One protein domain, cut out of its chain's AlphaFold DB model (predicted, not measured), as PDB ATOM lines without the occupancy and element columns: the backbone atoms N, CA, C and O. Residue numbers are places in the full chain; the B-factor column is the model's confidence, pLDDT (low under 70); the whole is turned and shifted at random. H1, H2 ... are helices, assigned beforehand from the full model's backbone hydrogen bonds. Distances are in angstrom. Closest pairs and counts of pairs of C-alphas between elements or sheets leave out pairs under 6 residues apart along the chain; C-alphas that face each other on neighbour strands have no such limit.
ATOM      1  N   ARG A   2      69.614  98.277 107.790       51.28
ATOM      2  CA  ARG A   2      68.425  97.883 106.989       51.28
ATOM      3  C   ARG A   2      67.891  99.060 106.178       51.28
ATOM      4  O   ARG A   2      67.488  98.905 105.036       51.28
ATOM      5  N   TYR A   3      67.983 100.239 106.781       48.34
ATOM      6  CA  TYR A   3      67.551 101.501 106.206       48.34
ATOM      7  C   TYR A   3      68.407 101.942 105.004       48.34
ATOM      8  O   TYR A   3      67.879 102.396 104.001       48.34
ATOM      9  N   LEU A   4      69.728 101.725 105.066       49.12
ATOM     10  CA  LEU A   4      70.665 102.141 104.011       49.12
ATOM     11  C   LEU A   4      70.603 101.282 102.737       49.12
ATOM     12  O   LEU A   4      70.995 101.752 101.677       49.12
ATOM     13  N   SER A   5      70.131 100.034 102.828       65.69
ATOM     14  CA  SER A   5      70.050  99.108 101.689       65.69
ATOM     15  C   SER A   5      68.628  98.922 101.157       65.69
ATOM     16  O   SER A   5      68.404  97.984 100.400       65.69
ATOM     17  N   GLN A   6      67.667  99.765 101.566       79.25
ATOM     18  CA  GLN A   6      66.248  99.639 101.192       79.25
ATOM     19  C   GLN A   6      65.721  98.203 101.370       79.25
ATOM     20  O   GLN A   6      65.147  97.613 100.462       79.25
ATOM     21  N   GLU A   7      66.003  97.602 102.529       81.44
ATOM     22  CA  GLU A   7      65.631  96.215 102.860       81.44
ATOM     23  C   GLU A   7      66.250  95.113 101.980       81.44
ATOM     24  O   GLU A   7      65.918  93.936 102.131       81.44
ATOM     25  N   GLN A   8      67.212  95.434 101.115       79.56
ATOM     26  CA  GLN A   8      67.943  94.418 100.365       79.56
ATOM     27  C   GLN A   8      68.934  93.661 101.256       79.56
ATOM     28  O   GLN A   8      69.569  94.234 102.149       79.56
ATOM     29  N   PHE A   9      69.101  92.367 100.954       77.44
ATOM     30  CA  PHE A   9      70.006  91.437 101.638       77.44
ATOM     31  C   PHE A   9      71.174  91.029 100.724       77.44
ATOM     32  O   PHE A   9      71.218  89.890 100.244       77.44
ATOM     33  N   PRO A  10      72.125  91.937 100.437       80.50
ATOM     34  CA  PRO A  10      73.295  91.583  99.652       80.50
ATOM     35  C   PRO A  10      74.086  90.481 100.364       80.50
ATOM     36  O   PRO A  10      74.383  90.554 101.557       80.50
ATOM     37  N   ASN A  11      74.429  89.433  99.616       82.81
ATOM     38  CA  ASN A  11      75.252  88.345 100.126       82.81
ATOM     39  C   ASN A  11      76.683  88.852 100.393       82.81
ATOM     40  O   ASN A  11      77.160  89.780  99.738       82.81
ATOM     41  N   PHE A  12      77.405  88.190 101.295       82.44
ATOM     42  CA  PHE A  12      78.817  88.430 101.603       82.44
ATOM     43  C   PHE A  12      79.689  88.582 100.347       82.44
ATOM     44  O   PHE A  12      80.505  89.494 100.260       82.44
ATOM     45  N   ARG A  13      79.471  87.735  99.330       86.38
ATOM     46  CA  ARG A  13      80.195  87.823  98.048       86.38
ATOM     47  C   ARG A  13      79.958  89.148  97.321       86.38
ATOM     48  O   ARG A  13      80.893  89.684  96.737       86.38
ATOM     49  N   THR A  14      78.733  89.666  97.360       86.19
ATOM     50  CA  THR A  14      78.355  90.937  96.729       86.19
ATOM     51  C   THR A  14      79.041  92.107  97.428       86.19
ATOM     52  O   THR A  14      79.657  92.934  96.763       86.19
ATOM     53  N   ILE A  15      79.013  92.127  98.764       84.06
ATOM     54  CA  ILE A  15      79.670  93.167  99.573       84.06
ATOM     55  C   ILE A  15      81.184  93.147  99.348       84.06
ATOM     56  O   ILE A  15      81.791  94.190  99.128       84.06
ATOM     57  N   ASN A  16      81.804  91.966  99.343       86.31
ATOM     58  CA  ASN A  16      83.242  91.871  99.106       86.31
ATOM     59  C   ASN A  16      83.626  92.305  97.699       86.31
ATOM     60  O   ASN A  16      84.610  93.016  97.553       86.31
ATOM     61  N   ARG A  17      82.847  91.927  96.677       89.31
ATOM     62  CA  ARG A  17      83.101  92.369  95.301       89.31
ATOM     63  C   ARG A  17      83.041  93.889  95.180       89.31
ATOM     64  O   ARG A  17      83.884  94.454  94.503       89.31
ATOM     65  N   PHE A  18      82.081  94.528  95.847       87.88
ATOM     66  CA  PHE A  18      81.989  95.985  95.909       87.88
ATOM     67  C   PHE A  18      83.227  96.602  96.574       87.88
ATOM     68  O   PHE A  18      83.812  97.521  96.018       87.88
ATOM     69  N   ARG A  19      83.671  96.058  97.715       84.25
ATOM     70  CA  ARG A  19      84.832  96.572  98.463       84.25
ATOM     71  C   ARG A  19      86.153  96.466  97.705       84.25
ATOM     72  O   ARG A  19      86.966  97.368  97.804       84.25
ATOM     73  N   VAL A  20      86.378  95.366  96.985       88.12
ATOM     74  CA  VAL A  20      87.641  95.131  96.254       88.12
ATOM     75  C   VAL A  20      87.614  95.669  94.824       88.12
ATOM     76  O   VAL A  20      88.580  95.494  94.084       88.12
ATOM     77  N   HIS A  21      86.498  96.266  94.394       92.75
ATOM     78  CA  HIS A  21      86.400  96.836  93.060       92.75
ATOM     79  C   HIS A  21      87.333  98.055  92.967       92.75
ATOM     80  O   HIS A  21      87.172  98.959  93.784       92.75
ATOM     81  N   PRO A  22      88.243  98.143  91.976       91.69
ATOM     82  CA  PRO A  22      89.272  99.188  91.926       91.69
ATOM     83  C   PRO A  22      88.714 100.610  92.077       91.69
ATOM     84  O   PRO A  22      89.130 101.347  92.956       91.69
ATOM     85  N   ILE A  23      87.661 100.931  91.315       92.38
ATOM     86  CA  ILE A  23      86.984 102.240  91.376       92.38
ATOM     87  C   ILE A  23      86.418 102.532  92.773       92.38
ATOM     88  O   ILE A  23      86.457 103.663  93.244       92.38
ATOM     89  N   MET A  24      85.851 101.518  93.431       89.44
ATOM     90  CA  MET A  24      85.232 101.723  94.737       89.44
ATOM     91  C   MET A  24      86.266 101.831  95.841       89.44
ATOM     92  O   MET A  24      86.025 102.555  96.798       89.44
ATOM     93  N   ASN A  25      87.389 101.129  95.712       87.44
ATOM     94  CA  ASN A  25      88.465 101.192  96.683       87.44
ATOM     95  C   ASN A  25      89.010 102.624  96.791       87.44
ATOM     96  O   ASN A  25      89.029 103.178  97.884       87.44
ATOM     97  N   ASP A  26      89.284 103.267  95.652       91.25
ATOM     98  CA  ASP A  26      89.755 104.657  95.617       91.25
ATOM     99  C   ASP A  26      88.731 105.623  96.245       91.25
ATOM    100  O   ASP A  26      89.070 106.490  97.051       91.25
ATOM    101  N   ILE A  27      87.441 105.450  95.929       92.19
ATOM    102  CA  ILE A  27      86.364 106.270  96.508       92.19
ATOM    103  C   ILE A  27      86.267 106.063  98.022       92.19
ATOM    104  O   ILE A  27      86.061 107.032  98.755       92.19
ATOM    105  N   LEU A  28      86.377 104.822  98.498       88.62
ATOM    106  CA  LEU A  28      86.309 104.501  99.923       88.62
ATOM    107  C   LEU A  28      87.485 105.116 100.680       88.62
ATOM    108  O   LEU A  28      87.259 105.696 101.742       88.62
ATOM    109  N   ASP A  29      88.689 105.072 100.113       87.81
ATOM    110  CA  ASP A  29      89.882 105.680 100.701       87.81
ATOM    111  C   ASP A  29      89.720 107.203 100.819       87.81
ATOM    112  O   ASP A  29      89.872 107.771 101.905       87.81
ATOM    113  N   HIS A  30      89.294 107.875  99.746       92.38
ATOM    114  CA  HIS A  30      89.031 109.318  99.782       92.38
ATOM    115  C   HIS A  30      87.887 109.699 100.728       92.38
ATOM    116  O   HIS A  30      87.969 110.710 101.430       92.38
ATOM    117  N   SER A  31      86.822 108.898 100.764       90.19
ATOM    118  CA  SER A  31      85.683 109.124 101.659       90.19
ATOM    119  C   SER A  31      86.088 108.956 103.119       90.19
ATOM    120  O   SER A  31      85.634 109.712 103.974       90.19
ATOM    121  N   PHE A  32      86.964 107.994 103.413       88.38
ATOM    122  CA  PHE A  32      87.479 107.765 104.755       88.38
ATOM    123  C   PHE A  32      88.322 108.945 105.247       88.38
ATOM    124  O   PHE A  32      88.125 109.401 106.374       88.38
ATOM    125  N   VAL A  33      89.199 109.489 104.397       90.44
ATOM    126  CA  VAL A  33      89.992 110.686 104.725       90.44
ATOM    127  C   VAL A  33      89.079 111.874 105.033       90.44
ATOM    128  O   VAL A  33      89.205 112.481 106.095       90.44
ATOM    129  N   GLN A  34      88.101 112.153 104.167       92.69
ATOM    130  CA  GLN A  34      87.143 113.246 104.383       92.69
ATOM    131  C   GLN A  34      86.316 113.049 105.658       92.69
ATOM    132  O   GLN A  34      86.109 113.988 106.427       92.69
ATOM    133  N   PHE A  35      85.865 111.821 105.916       92.06
ATOM    134  CA  PHE A  35      85.126 111.491 107.129       92.06
ATOM    135  C   PHE A  35      85.974 111.714 108.386       92.06
ATOM    136  O   PHE A  35      85.509 112.340 109.337       92.06
ATOM    137  N   ARG A  36      87.238 111.279 108.377       88.00
ATOM    138  CA  ARG A  36      88.184 111.528 109.472       88.00
ATOM    139  C   ARG A  36      88.381 113.023 109.707       88.00
ATOM    140  O   ARG A  36      88.301 113.465 110.848       88.00
ATOM    141  N   GLU A  37      88.611 113.806 108.656       89.81
ATOM    142  CA  GLU A  37      88.770 115.261 108.773       89.81
ATOM    143  C   GLU A  37      87.541 115.931 109.396       89.81
ATOM    144  O   GLU A  37      87.684 116.832 110.222       89.81
ATOM    145  N   LEU A  38      86.334 115.482 109.043       93.12
ATOM    146  CA  LEU A  38      85.095 115.962 109.660       93.12
ATOM    147  C   LEU A  38      85.023 115.618 111.154       93.12
ATOM    148  O   LEU A  38      84.611 116.457 111.958       93.12
ATOM    149  N   LEU A  39      85.448 114.417 111.550       88.69
ATOM    150  CA  LEU A  39      85.489 114.007 112.959       88.69
ATOM    151  C   LEU A  39      86.513 114.807 113.775       88.69
ATOM    152  O   LEU A  39      86.240 115.165 114.919       88.69
ATOM    153  N   VAL A  40      87.655 115.145 113.174       88.75
ATOM    154  CA  VAL A  40      88.659 116.019 113.800       88.75
ATOM    155  C   VAL A  40      88.122 117.445 113.937       88.75
ATOM    156  O   VAL A  40      88.172 118.021 115.020       88.75
ATOM    157  N   LYS A  41      87.530 118.006 112.874       90.56
ATOM    158  CA  LYS A  41      86.931 119.357 112.897       90.56
ATOM    159  C   LYS A  41      85.787 119.488 113.902       90.56
ATOM    160  O   LYS A  41      85.605 120.557 114.472       90.56
ATOM    161  N   SER A  42      85.022 118.418 114.118       90.56
ATOM    162  CA  SER A  42      83.949 118.375 115.121       90.56
ATOM    163  C   SER A  42      84.447 118.109 116.548       90.56
ATOM    164  O   SER A  42      83.634 118.084 117.469       90.56
ATOM    165  N   GLY A  43      85.758 117.930 116.753       87.56
ATOM    166  CA  GLY A  43      86.358 117.696 118.068       87.56
ATOM    167  C   GLY A  43      86.053 116.319 118.665       87.56
ATOM    168  O   GLY A  43      86.273 116.114 119.855       87.56
ATOM    169  N   LEU A  44      85.540 115.378 117.863       83.56
ATOM    170  CA  LEU A  44      85.219 114.015 118.301       83.56
ATOM    171  C   LEU A  44      86.452 113.105 118.335       83.56
ATOM    172  O   LEU A  44      86.463 112.110 119.056       83.56
ATOM    173  N   ILE A  45      87.475 113.426 117.537       82.12
ATOM    174  CA  ILE A  45      88.749 112.704 117.479       82.12
ATOM    175  C   ILE A  45      89.897 113.713 117.529       82.12
ATOM    176  O   ILE A  45      89.875 114.729 116.837       82.12
ATOM    177  N   SER A  46      90.919 113.404 118.321       78.81
ATOM    178  CA  SER A  46      92.150 114.190 118.434       78.81
ATOM    179  C   SER A  46      93.185 113.758 117.388       78.81
ATOM    180  O   SER A  46      93.434 112.568 117.217       78.81
ATOM    181  N   ASP A  47      93.836 114.715 116.720       70.50
ATOM    182  CA  ASP A  47      94.873 114.447 115.700       70.50
ATOM    183  C   ASP A  47      96.247 114.097 116.316       70.50
ATOM    184  O   ASP A  47      97.124 113.551 115.653       70.50
ATOM    185  N   SER A  48      96.429 114.384 117.610       70.69
ATOM    186  CA  SER A  48      97.694 114.241 118.346       70.69
ATOM    187  C   SER A  48      97.885 112.894 119.050       70.69
ATOM    188  O   SER A  48      98.946 112.648 119.621       70.69
ATOM    189  N   THR A  49      96.871 112.027 119.058       62.53
ATOM    190  CA  THR A  49      96.880 110.780 119.836       62.53
ATOM    191  C   THR A  49      96.717 109.578 118.915       62.53
ATOM    192  O   THR A  49      95.663 109.335 118.334       62.53
ATOM    193  N   LEU A  50      97.800 108.809 118.776       62.69
ATOM    194  CA  LEU A  50      97.791 107.532 118.075       62.69
ATOM    195  C   LEU A  50      97.227 106.462 119.018       62.69
ATOM    196  O   LEU A  50      97.952 105.893 119.834       62.69
TER     197      LEU A  50
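Overview. This is residues 2 to 50 of the 204 residues of an uncharacterized protein of Enterococcus cecorum (UniProt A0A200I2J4). One long helix, H2, makes most of the length, and the short helix H1 meets it near its first residues at a corner, as an open L. The unnamed stretch of residues 2 to 11 leads into H1 at the far end of the short arm, and residues 42 to 50 make an unnamed tail past the other end of H2. The contacts between the helices are few, and residues 2 to 18 stand free. The printed part has 49 residues with two named helices, H1 then H2, and no named strand; the class is all helix. It is only just extended, close to loose, with a radius of gyration of the C-alphas of 14.8 A and spans of 39 by 26 by 17 A.

Arrangement. H2, residues 22 to 41, is the longest helix. H1, residues 12 to 19, is close to H2 but not clearly touching, with 2 pairs of C-alphas within 8 A. Their closest C-alphas are those of Arg 19 and Asn 25, 6.1 A apart. Their lines are about perpendicular, at 75 degrees, and their centres are 18.6 A apart. A tight link of 2 residues joins them. In H1 and H2 every O i to N i+4 pair is within hydrogen-bond range.

Along the chain. H2 runs 29.2 A from C-alpha 22 at (89.272, 99.188, 91.926) to C-alpha 41 at (86.931, 119.357, 112.897). H1 begins with C-alpha 12 at (78.817, 88.430, 101.603) and measures 10.6 A from its first to its last C-alpha.

Size, cuts and confidence. The two C-alphas farthest apart, those of Gln 8 and Ser 48, are 40.0 A apart. The printed part has no cut. The mean pLDDT of the printed part is 82.8, and the model's confidence is under 70 at residues 2 to 5 and 49 to 50.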